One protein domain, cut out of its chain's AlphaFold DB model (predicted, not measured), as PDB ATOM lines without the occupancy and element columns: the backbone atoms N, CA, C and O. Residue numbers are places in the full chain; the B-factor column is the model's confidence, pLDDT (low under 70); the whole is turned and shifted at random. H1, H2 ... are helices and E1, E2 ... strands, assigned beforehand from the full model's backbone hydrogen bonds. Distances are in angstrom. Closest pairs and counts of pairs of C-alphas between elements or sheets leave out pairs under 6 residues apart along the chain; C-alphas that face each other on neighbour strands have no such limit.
ATOM      1  N   ALA A 256     170.098 119.899 136.308       95.19
ATOM      2  CA  ALA A 256     169.642 118.514 136.207       95.19
ATOM      3  C   ALA A 256     168.485 118.284 137.190       95.19
ATOM      4  O   ALA A 256     168.614 118.576 138.378       95.19
ATOM      5  N   VAL A 257     167.367 117.761 136.688       95.75
ATOM      6  CA  VAL A 257     166.157 117.490 137.475       95.75
ATOM      7  C   VAL A 257     165.632 116.092 137.165       95.75
ATOM      8  O   VAL A 257     166.022 115.473 136.174       95.75
ATOM      9  N   GLU A 258     164.740 115.585 138.008       94.44
ATOM     10  CA  GLU A 258     164.112 114.278 137.813       94.44
ATOM     11  C   GLU A 258     162.690 114.435 137.268       94.44
ATOM     12  O   GLU A 258     161.922 115.290 137.717       94.44
ATOM     13  N   ALA A 259     162.351 113.603 136.284       93.69
ATOM     14  CA  ALA A 259     160.991 113.436 135.796       93.69
ATOM     15  C   ALA A 259     160.406 112.133 136.356       93.69
ATOM     16  O   ALA A 259     161.080 111.105 136.421       93.69
ATOM     17  N   ASP A 260     159.128 112.174 136.714       93.88
ATOM     18  CA  ASP A 260     158.365 111.026 137.180       93.88
ATOM     19  C   ASP A 260     157.964 110.167 135.976       93.88
ATOM     20  O   ASP A 260     157.055 110.513 135.214       93.88
ATOM     21  N   ILE A 261     158.612 109.017 135.818       90.31
ATOM     22  CA  ILE A 261     158.231 108.031 134.806       90.31
ATOM     23  C   ILE A 261     157.151 107.124 135.400       90.31
ATOM     24  O   ILE A 261     157.395 106.399 136.364       90.31
ATOM     25  N   ARG A 262     155.947 107.168 134.825       90.81
ATOM     26  CA  ARG A 262     154.772 106.404 135.265       90.81
ATOM     27  C   ARG A 262     154.295 105.474 134.151       90.81
ATOM     28  O   ARG A 262     154.737 105.579 133.007       90.81
ATOM     29  N   GLU A 263     153.384 104.558 134.480       85.62
ATOM     30  CA  GLU A 263     152.830 103.611 133.499       85.62
ATOM     31  C   GLU A 263     152.116 104.318 132.339       85.62
ATOM     32  O   GLU A 263     152.189 103.860 131.205       85.62
ATOM     33  N   ASP A 264     151.460 105.446 132.605       90.25
ATOM     34  CA  ASP A 264     150.617 106.172 131.657       90.25
ATOM     35  C   ASP A 264     151.315 107.366 130.976       90.25
ATOM     36  O   ASP A 264     150.709 108.038 130.133       90.25
ATOM     37  N   GLY A 265     152.578 107.651 131.315       92.19
ATOM     38  CA  GLY A 265     153.348 108.740 130.716       92.19
ATOM     39  C   GLY A 265     154.517 109.240 131.562       92.19
ATOM     40  O   GLY A 265     154.865 108.669 132.595       92.19
ATOM     41  N   ILE A 266     155.120 110.338 131.110       94.12
ATOM     42  CA  ILE A 266     156.221 111.021 131.801       94.12
ATOM     43  C   ILE A 266     155.707 112.350 132.342       94.12
ATOM     44  O   ILE A 266     155.061 113.111 131.618       94.12
ATOM     45  N   TYR A 267     155.997 112.620 133.610       95.50
ATOM     46  CA  TYR A 267     155.498 113.772 134.346       95.50
ATOM     47  C   TYR A 267     156.644 114.589 134.943       95.50
ATOM     48  O   TYR A 267     157.692 114.057 135.289       95.50
ATOM     49  N   TYR A 268     156.429 115.888 135.124       95.62
ATOM     50  CA  TYR A 268     157.357 116.763 135.836       95.62
ATOM     51  C   TYR A 268     156.583 117.735 136.721       95.62
ATOM     52  O   TYR A 268     155.650 118.384 136.252       95.62
ATOM     53  N   LYS A 269     156.920 117.795 138.019       93.62
ATOM     54  CA  LYS A 269     156.180 118.580 139.033       93.62
ATOM     55  C   LYS A 269     154.649 118.357 138.956       93.62
ATOM     56  O   LYS A 269     153.860 119.279 139.132       93.62
ATOM     57  N   GLY A 270     154.223 117.122 138.661       93.12
ATOM     58  CA  GLY A 270     152.811 116.735 138.511       93.12
ATOM     59  C   GLY A 270     152.160 117.053 137.155       93.12
ATOM     60  O   GLY A 270     151.024 116.640 136.929       93.12
ATOM     61  N   ILE A 271     152.858 117.727 136.239       94.44
ATOM     62  CA  ILE A 271     152.378 118.059 134.890       94.44
ATOM     63  C   ILE A 271     152.740 116.918 133.936       94.44
ATOM     64  O   ILE A 271     153.897 116.506 133.890       94.44
ATOM     65  N   LYS A 272     151.772 116.411 133.165       94.56
ATOM     66  CA  LYS A 272     152.032 115.391 132.136       94.56
ATOM     67  C   LYS A 272     152.768 116.020 130.953       94.56
ATOM     68  O   LYS A 272     152.273 116.990 130.383       94.56
ATOM     69  N   LEU A 273     153.924 115.470 130.594       94.81
ATOM     70  CA  LEU A 273     154.757 115.943 129.485       94.81
ATOM     71  C   LEU A 273     154.556 115.104 128.224       94.81
ATOM     72  O   LEU A 273     154.325 115.646 127.149       94.81
ATOM     73  N   LEU A 274     154.654 113.780 128.364       93.75
ATOM     74  CA  LEU A 274     154.557 112.826 127.262       93.75
ATOM     75  C   LEU A 274     153.619 111.673 127.614       93.75
ATOM     76  O   LEU A 274     153.526 111.247 128.768       93.75
ATOM     77  N   GLU A 275     152.958 111.147 126.588       91.56
ATOM     78  CA  GLU A 275     152.151 109.931 126.660       91.56
ATOM     79  C   GLU A 275     153.029 108.671 126.721       91.56
ATOM     80  O   GLU A 275     154.174 108.666 126.263       91.56
ATOM     81  N   GLN A 276     152.472 107.564 127.223       81.50
ATOM     82  CA  GLN A 276     153.166 106.271 127.333       81.50
ATOM     83  C   GLN A 276     153.796 105.793 126.013       81.50
ATOM     84  O   GLN A 276     154.849 105.159 126.030       81.50
ATOM     85  N   ALA A 277     153.170 106.091 124.870       74.31
ATOM     86  CA  ALA A 277     153.640 105.648 123.555       74.31
ATOM     87  C   ALA A 277     155.075 106.111 123.236       74.31
ATOM     88  O   ALA A 277     155.803 105.411 122.534       74.31
ATOM     89  N   GLU A 278     155.510 107.245 123.794       74.69
ATOM     90  CA  GLU A 278     156.873 107.765 123.621       74.69
ATOM     91  C   GLU A 278     157.916 107.050 124.494       74.69
ATOM     92  O   GLU A 278     159.123 107.229 124.308       74.69
ATOM     93  N   ASN A 279     157.461 106.205 125.421       69.25
ATOM     94  CA  ASN A 279     158.289 105.422 126.332       69.25
ATOM     95  C   ASN A 279     158.578 104.000 125.803       69.25
ATOM     96  O   ASN A 279     159.039 103.133 126.543       69.25
ATOM     97  N   ALA A 280     158.295 103.744 124.520       69.44
ATOM     98  CA  ALA A 280     158.572 102.478 123.850       69.44
ATOM     99  C   ALA A 280     159.908 102.515 123.085       69.44
ATOM    100  O   ALA A 280     160.244 103.497 122.422       69.44
ATOM    101  N   VAL A 281     160.656 101.411 123.127       68.81
ATOM    102  CA  VAL A 281     161.870 101.224 122.319       68.81
ATOM    103  C   VAL A 281     161.474 100.680 120.937       68.81
ATOM    104  O   VAL A 281     160.849  99.621 120.868       68.81
ATOM    105  N   PRO A 282     161.815 101.353 119.820       66.81
ATOM    106  CA  PRO A 282     161.504 100.853 118.486       66.81
ATOM    107  C   PRO A 282     162.323  99.596 118.138       66.81
ATOM    108  O   PRO A 282     163.553  99.636 118.131       66.81
ATOM    109  N   GLY A 283     161.644  98.507 117.760       64.38
ATOM    110  CA  GLY A 283     162.255  97.310 117.160       64.38
ATOM    111  C   GLY A 283     162.374  96.083 118.078       64.38
ATOM    112  O   GLY A 283     161.970  96.099 119.233       64.38
ATOM    113  N   SER A 284     162.910  94.986 117.528       56.75
ATOM    114  CA  SER A 284     163.036  93.663 118.174       56.75
ATOM    115  C   SER A 284     164.369  93.428 118.904       56.75
ATOM    116  O   SER A 284     164.631  92.318 119.370       56.75
ATOM    117  N   VAL A 285     165.238  94.441 118.976       63.38
ATOM    118  CA  VAL A 285     166.569  94.337 119.592       63.38
ATOM    119  C   VAL A 285     166.473  94.676 121.077       63.38
ATOM    120  O   VAL A 285     165.778  95.616 121.453       63.38
ATOM    121  N   GLN A 286     167.199  93.937 121.918       68.44
ATOM    122  CA  GLN A 286     167.364  94.245 123.339       68.44
ATOM    123  C   GLN A 286     168.167  95.550 123.487       68.44
ATOM    124  O   GLN A 286     169.391  95.531 123.589       68.44
ATOM    125  N   ALA A 287     167.478  96.687 123.417       76.31
ATOM    126  CA  ALA A 287     168.049  98.016 123.581       76.31
ATOM    127  C   ALA A 287     167.624  98.620 124.925       76.31
ATOM    128  O   ALA A 287     166.496  98.431 125.381       76.31
ATOM    129  N   GLY A 288     168.557  99.314 125.574       83.06
ATOM    130  CA  GLY A 288     168.289 100.056 126.805       83.06
ATOM    131  C   GLY A 288     167.595 101.384 126.509       83.06
ATOM    132  O   GLY A 288     167.756 101.935 125.420       83.06
ATOM    133  N   LEU A 289     166.848 101.901 127.481       86.50
ATOM    134  CA  LEU A 289     166.210 103.212 127.418       86.50
ATOM    135  C   LEU A 289     166.650 104.033 128.625       86.50
ATOM    136  O   LEU A 289     166.454 103.612 129.763       86.50
ATOM    137  N   GLU A 290     167.228 105.199 128.367       89.25
ATOM    138  CA  GLU A 290     167.596 106.172 129.391       89.25
ATOM    139  C   GLU A 290     166.871 107.489 129.125       89.25
ATOM    140  O   GLU A 290     166.750 107.932 127.979       89.25
ATOM    141  N   TRP A 291     166.421 108.123 130.203       90.62
ATOM    142  CA  TRP A 291     165.870 109.467 130.180       90.62
ATOM    143  C   TRP A 291     166.745 110.375 131.028       90.62
ATOM    144  O   TRP A 291     167.126 110.017 132.141       90.62
ATOM    145  N   THR A 292     167.035 111.563 130.516       93.06
ATOM    146  CA  THR A 292     167.607 112.642 131.321       93.06
ATOM    147  C   THR A 292     166.747 113.883 131.169       93.06
ATOM    148  O   THR A 292     166.177 114.117 130.102       93.06
ATOM    149  N   THR A 293     166.616 114.647 132.249       95.38
ATOM    150  CA  THR A 293     165.785 115.851 132.272       95.38
ATOM    151  C   THR A 293     166.619 117.023 132.754       95.38
ATOM    152  O   THR A 293     167.430 116.883 133.676       95.38
ATOM    153  N   ALA A 294     166.423 118.181 132.138       95.62
ATOM    154  CA  ALA A 294     167.014 119.420 132.602       95.62
ATOM    155  C   ALA A 294     165.998 120.558 132.597       95.62
ATOM    156  O   ALA A 294     165.197 120.680 131.674       95.62
ATOM    157  N   GLU A 295     166.045 121.384 133.635       96.06
ATOM    158  CA  GLU A 295     165.278 122.619 133.752       96.06
ATOM    159  C   GLU A 295     166.217 123.812 133.563       96.06
ATOM    160  O   GLU A 295     167.330 123.844 134.087       96.06
ATOM    161  N   PHE A 296     165.751 124.794 132.804       95.56
ATOM    162  CA  PHE A 296     166.347 126.109 132.665       95.56
ATOM    163  C   PHE A 296     165.328 127.096 133.237       95.56
ATOM    164  O   PHE A 296     164.308 127.390 132.606       95.56
ATOM    165  N   GLU A 297     165.558 127.533 134.472       94.88
ATOM    166  CA  GLU A 297     164.678 128.469 135.174       94.88
ATOM    167  C   GLU A 297     164.740 129.839 134.497       94.88
ATOM    168  O   GLU A 297     165.827 130.396 134.386       94.88
ATOM    169  N   LEU A 298     163.599 130.346 134.016       94.06
ATOM    170  CA  LEU A 298     163.460 131.662 133.384       94.06
ATOM    171  C   LEU A 298     162.963 132.689 134.430       94.06
ATOM    172  O   LEU A 298     163.230 132.541 135.619       94.06
ATOM    173  N   ASP A 299     162.266 133.751 134.013       88.12
ATOM    174  CA  ASP A 299     161.610 134.682 134.948       88.12
ATOM    175  C   ASP A 299     160.498 133.995 135.781       88.12
ATOM    176  O   ASP A 299     160.002 132.928 135.414       88.12
ATOM    177  N   GLU A 300     160.083 134.622 136.896       84.50
ATOM    178  CA  GLU A 300     159.219 134.029 137.938       84.50
ATOM    179  C   GLU A 300     158.081 133.139 137.403       84.50
ATOM    180  O   GLU A 300     157.143 133.588 136.739       84.50
ATOM    181  N   GLY A 301     158.155 131.850 137.755       86.50
ATOM    182  CA  GLY A 301     157.138 130.848 137.435       86.50
ATOM    183  C   GLY A 301     157.202 130.286 136.011       86.50
ATOM    184  O   GLY A 301     156.311 129.515 135.641       86.50
ATOM    185  N   GLN A 302     158.222 130.649 135.231       93.69
ATOM    186  CA  GLN A 302     158.472 130.117 133.897       93.69
ATOM    187  C   GLN A 302     159.761 129.296 133.859       93.69
ATOM    188  O   GLN A 302     160.774 129.663 134.451       93.69
ATOM    189  N   SER A 303     159.748 128.197 133.116       95.50
ATOM    190  CA  SER A 303     160.968 127.452 132.818       95.50
ATOM    191  C   SER A 303     160.924 126.835 131.430       95.50
ATOM    192  O   SER A 303     159.862 126.614 130.845       95.50
ATOM    193  N   LEU A 304     162.103 126.576 130.881       96.75
ATOM    194  CA  LEU A 304     162.267 125.702 129.732       96.75
ATOM    195  C   LEU A 304     162.747 124.348 130.255       96.75
ATOM    196  O   LEU A 304     163.741 124.276 130.970       96.75
ATOM    197  N   LEU A 305     162.045 123.273 129.920       96.88
ATOM    198  CA  LEU A 305     162.386 121.916 130.330       96.88
ATOM    199  C   LEU A 305     162.792 121.104 129.103       96.88
ATOM    200  O   LEU A 305     162.040 121.046 128.131       96.88
ATOM    201  N   THR A 306     163.938 120.435 129.152       96.19
ATOM    202  CA  THR A 306     164.318 119.435 128.153       96.19
ATOM    203  C   THR A 306     164.237 118.038 128.733       96.19
ATOM    204  O   THR A 306     164.683 117.775 129.846       96.19
ATOM    205  N   LEU A 307     163.687 117.126 127.943       94.94
ATOM    206  CA  LEU A 307     163.637 115.706 128.227       94.94
ATOM    207  C   LEU A 307     164.353 114.978 127.087       94.94
ATOM    208  O   LEU A 307     163.884 114.962 125.946       94.94
ATOM    209  N   GLN A 308     165.512 114.401 127.384       92.31
ATOM    210  CA  GLN A 308     166.322 113.669 126.421       92.31
ATOM    211  C   GLN A 308     166.082 112.171 126.578       92.31
ATOM    212  O   GLN A 308     166.391 111.581 127.614       92.31
ATOM    213  N   ARG A 309     165.573 111.554 125.513       90.62
ATOM    214  CA  ARG A 309     165.467 110.107 125.354       90.62
ATOM    215  C   ARG A 309     166.741 109.581 124.721       90.62
ATOM    216  O   ARG A 309     167.112 110.059 123.650       90.62
ATOM    217  N   ARG A 310     167.355 108.561 125.307       89.06
ATOM    218  CA  ARG A 310     168.493 107.844 124.729       89.06
ATOM    219  C   ARG A 310     168.161 106.367 124.590       89.06
ATOM    220  O   ARG A 310     167.864 105.699 125.576       89.06
ATOM    221  N   ILE A 311     168.252 105.853 123.366       86.94
ATOM    222  CA  ILE A 311     168.095 104.427 123.082       86.94
ATOM    223  C   ILE A 311     169.483 103.822 122.886       86.94
ATOM    224  O   ILE A 311     170.236 104.188 121.979       86.94
ATOM    225  N   LEU A 312     169.829 102.891 123.767       85.56
ATOM    226  CA  LEU A 312     171.128 102.240 123.830       85.56
ATOM    227  C   LEU A 312     171.110 100.938 123.033       85.56
ATOM    228  O   LEU A 312     170.605  99.923 123.507       85.56
ATOM    229  N   TYR A 313     171.703 100.954 121.842       82.75
ATOM    230  CA  TYR A 313     171.874  99.755 121.026       82.75
ATOM    231  C   TYR A 313     173.204  99.054 121.352       82.75
ATOM    232  O   TYR A 313     174.266  99.661 121.181       82.75
ATOM    233  N   PRO A 314     173.196  97.779 121.779       80.50
ATOM    234  CA  PRO A 314     174.429  97.027 121.992       80.50
ATOM    235  C   PRO A 314     175.267  96.950 120.707       80.50
ATOM    236  O   PRO A 314     174.789  96.486 119.675       80.50
ATOM    237  N   GLY A 315     176.521  97.408 120.762       77.81
ATOM    238  CA  GLY A 315     177.446  97.353 119.622       77.81
ATOM    239  C   GLY A 315     177.152  98.332 118.477       77.81
ATOM    240  O   GLY A 315     177.798  98.236 117.435       77.81
ATOM    241  N   ALA A 316     176.220  99.277 118.650       76.00
ATOM    242  CA  ALA A 316     175.880 100.288 117.650       76.00
ATOM    243  C   ALA A 316     175.808 101.700 118.259       76.00
ATOM    244  O   ALA A 316     175.945 101.897 119.465       76.00
ATOM    245  N   VAL A 317     175.634 102.703 117.397       74.06
ATOM    246  CA  VAL A 317     175.482 104.100 117.817       74.06
ATOM    247  C   VAL A 317     174.121 104.263 118.494       74.06
ATOM    248  O   VAL A 317     173.100 103.911 117.908       74.06
ATOM    249  N   SER A 318     174.108 104.770 119.730       78.88
ATOM    250  CA  SER A 318     172.871 105.130 120.434       78.88
ATOM    251  C   SER A 318     172.122 106.218 119.669       78.88
ATOM    252  O   SER A 318     172.761 107.108 119.114       78.88
ATOM    253  N   SER A 319     170.792 106.176 119.669       80.62
ATOM    254  CA  SER A 319     169.989 107.292 119.166       80.62
ATOM    255  C   SER A 319     169.532 108.173 120.318       80.62
ATOM    256  O   SER A 319     169.305 107.687 121.431       80.62
ATOM    257  N   TYR A 320     169.383 109.467 120.044       82.69
ATOM    258  CA  TYR A 320     168.898 110.429 121.018       82.69
ATOM    259  C   TYR A 320     167.759 111.256 120.428       82.69
ATOM    260  O   TYR A 320     167.683 111.510 119.226       82.69
ATOM    261  N   THR A 321     166.822 111.652 121.278       87.94
ATOM    262  CA  THR A 321     165.712 112.541 120.928       87.94
ATOM    263  C   THR A 321     165.541 113.539 122.056       87.94
ATOM    264  O   THR A 321     165.467 113.129 123.210       87.94
ATOM    265  N   VAL A 322     165.473 114.832 121.741       91.06
ATOM    266  CA  VAL A 322     165.201 115.880 122.731       91.06
ATOM    267  C   VAL A 322     163.788 116.401 122.522       91.06
ATOM    268  O   VAL A 322     163.436 116.819 121.417       91.06
ATOM    269  N   PHE A 323     163.000 116.380 123.591       94.75
ATOM    270  CA  PHE A 323     161.711 117.051 123.691       94.75
ATOM    271  C   PHE A 323     161.889 118.293 124.559       94.75
ATOM    272  O   PHE A 323     162.414 118.190 125.666       94.75
ATOM    273  N   SER A 324     161.451 119.448 124.070       96.06
ATOM    274  CA  SER A 324     161.575 120.717 124.787       96.06
ATOM    275  C   SER A 324     160.197 121.260 125.126       96.06
ATOM    276  O   SER A 324     159.318 121.278 124.268       96.06
ATOM    277  N   PHE A 325     160.004 121.720 126.355       96.81
ATOM    278  CA  PHE A 325     158.731 122.231 126.848       96.81
ATOM    279  C   PHE A 325     158.917 123.601 127.476       96.81
ATOM    280  O   PHE A 325     159.781 123.773 128.331       96.81
ATOM    281  N   TRP A 326     158.067 124.553 127.114       97.00
ATOM    282  CA  TRP A 326     157.891 125.758 127.915       97.00
ATOM    283  C   TRP A 326     156.878 125.469 129.020       97.00
ATOM    284  O   TRP A 326     155.765 125.009 128.747       97.00
ATOM    285  N   ILE A 327     157.276 125.706 130.263       95.69
ATOM    286  CA  ILE A 327     156.439 125.552 131.444       95.69
ATOM    287  C   ILE A 327     156.079 126.941 131.940       95.69
ATOM    288  O   ILE A 327     156.956 127.721 132.296       95.69
ATOM    289  N   ALA A 328     154.785 127.233 131.993       93.81
ATOM    290  CA  ALA A 328     154.262 128.464 132.569       93.81
ATOM    291  C   ALA A 328     152.853 128.228 133.112       93.81
ATOM    292  O   ALA A 328     152.077 127.452 132.550       93.81
ATOM    293  N   ASN A 329     152.503 128.905 134.210       89.38
ATOM    294  CA  ASN A 329     151.163 128.843 134.813       89.38
ATOM    295  C   ASN A 329     150.672 127.402 135.086       89.38
ATOM    296  O   ASN A 329     149.501 127.083 134.878       89.38
ATOM    297  N   GLY A 330     151.579 126.512 135.511       88.88
ATOM    298  CA  GLY A 330     151.264 125.106 135.803       88.88
ATOM    299  C   GLY A 330     150.950 124.245 134.574       88.88
ATOM    300  O   GLY A 330     150.384 123.163 134.717       88.88
ATOM    301  N   LYS A 331     151.295 124.707 133.367       92.81
ATOM    302  CA  LYS A 331     151.061 123.998 132.108       92.81
ATOM    303  C   LYS A 331     152.372 123.832 131.343       92.81
ATOM    304  O   LYS A 331     153.193 124.743 131.340       92.81
ATOM    305  N   ALA A 332     152.542 122.687 130.689       95.69
ATOM    306  CA  ALA A 332     153.652 122.428 129.779       95.69
ATOM    307  C   ALA A 332     153.171 122.518 128.325       95.69
ATOM    308  O   ALA A 332     152.157 121.916 127.964       95.69
ATOM    309  N   THR A 333     153.911 123.251 127.497       96.25
ATOM    310  CA  THR A 333     153.675 123.393 126.057       96.25
ATOM    311  C   THR A 333     154.885 122.854 125.307       96.25
ATOM    312  O   THR A 333     155.994 123.347 125.503       96.25
ATOM    313  N   LEU A 334     154.686 121.844 124.457       95.88
ATOM    314  CA  LEU A 334     155.749 121.279 123.623       95.88
ATOM    315  C   LEU A 334     156.228 122.310 122.590       95.88
ATOM    316  O   LEU A 334     155.425 122.892 121.866       95.88
ATOM    317  N   ILE A 335     157.543 122.479 122.486       96.06
ATOM    318  CA  ILE A 335     158.210 123.279 121.460       96.06
ATOM    319  C   ILE A 335     158.735 122.327 120.383       96.06
ATOM    320  O   ILE A 335     159.842 121.798 120.484       96.06
ATOM    321  N   GLU A 336     157.940 122.103 119.337       91.81
ATOM    322  CA  GLU A 336     158.238 121.096 118.304       91.81
ATOM    323  C   GLU A 336     159.557 121.343 117.555       91.81
ATOM    324  O   GLU A 336     160.216 120.396 117.115       91.81
ATOM    325  N   ASP A 337     159.950 122.608 117.411       91.06
ATOM    326  CA  ASP A 337     161.105 123.010 116.609       91.06
ATOM    327  C   ASP A 337     162.426 123.051 117.385       91.06
ATOM    328  O   ASP A 337     163.495 123.046 116.770       91.06
ATOM    329  N   LEU A 338     162.383 123.010 118.720       91.19
ATOM    330  CA  LEU A 338     163.573 122.966 119.566       91.19
ATOM    331  C   LEU A 338     163.932 121.512 119.894       91.19
ATOM    332  O   LEU A 338     163.639 120.991 120.967       91.19
ATOM    333  N   LYS A 339     164.582 120.843 118.939       88.31
ATOM    334  CA  LYS A 339     164.945 119.412 119.018       88.31
ATOM    335  C   LYS A 339     166.364 119.152 119.525       88.31
ATOM    336  O   LYS A 339     166.922 118.083 119.282       88.31
ATOM    337  N   ARG A 340     166.978 120.144 120.162       86.56
ATOM    338  CA  ARG A 340     168.328 120.073 120.729       86.56
ATOM    339  C   ARG A 340     168.335 120.739 122.092       86.56
ATOM    340  O   ARG A 340     167.523 121.629 122.335       86.56
ATOM    341  N   GLU A 341     169.246 120.311 122.957       87.00
ATOM    342  CA  GLU A 341     169.399 120.954 124.258       87.00
ATOM    343  C   GLU A 341     169.843 122.420 124.080       87.00
ATOM    344  O   GLU A 341     170.743 122.694 123.278       87.00
TER     345      GLU A 341
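AT A GLANCE: This is residues 256 to 341 of the 490 residues of an uncharacterized protein of Paenibacillus ginsengarvi (UniProt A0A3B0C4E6). What shape does the backbone make? A long, twisted sheet of strands E4 to E7 makes the longest axis, and a small sheet of E1, E2 and E3 covers part of one face, the two forming a sandwich only partly face to face. What is it built of? The 86 printed residues hold E1 E2 E3 H1 E4 E5 E6 E7 in chain order, mostly strand, with both sheets antiparallel in the orders E1 E2 E3 and E4 E5 E6 E7. The whole is compact, with a radius of gyration of the C-alphas of 13.6 A, yet elongated, spanning 45 by 25 by 22 A.

IN THESE COORDINATES: Where are the first elements? E1 is residues 260 to 262, from C-alpha 260 at (158.365, 111.026, 137.180), E2 265 to 268, E3 271 to 275 and H1 276 to 279. Where are the others? E4 is residues 288 to 297, 29.8 A long, E5 302 to 312, 32.2 A, and E6 319 to 328, 29.6 A. E7, residues 331 to 334, ends at C-alpha 334 at (155.749, 121.279, 123.623).

HOW THE PARTS SIT: How are the sheets paired? Both are meanders, each strand the antiparallel neighbour of the one before. Within hydrogen-bond range are, for instance, N 260 and O 267, 2.8 A, N 268 and O 271, 2.9 A, N 296 and O 304, 2.8 A, N 305 and O 325, 2.8 A, and N 333 and O 326, 2.8 A. What stands between the sheets? The closest C-alphas of E3 and E7 are those of Leu 273 and Ala 332, 6.6 A apart, while E1 and E4 are apart. And H1? It only grazes the small sheet, with residues 276 to 279, and is too short for an O i to N i+4 pair.

THE WHOLE: How far does it reach? The two C-alphas farthest apart, of Ser 284 and Glu 300, are 45.1 A apart. Is it whole and confident? The printed part has no cut and no long link; residues 279 to 286 are under pLDDT 70.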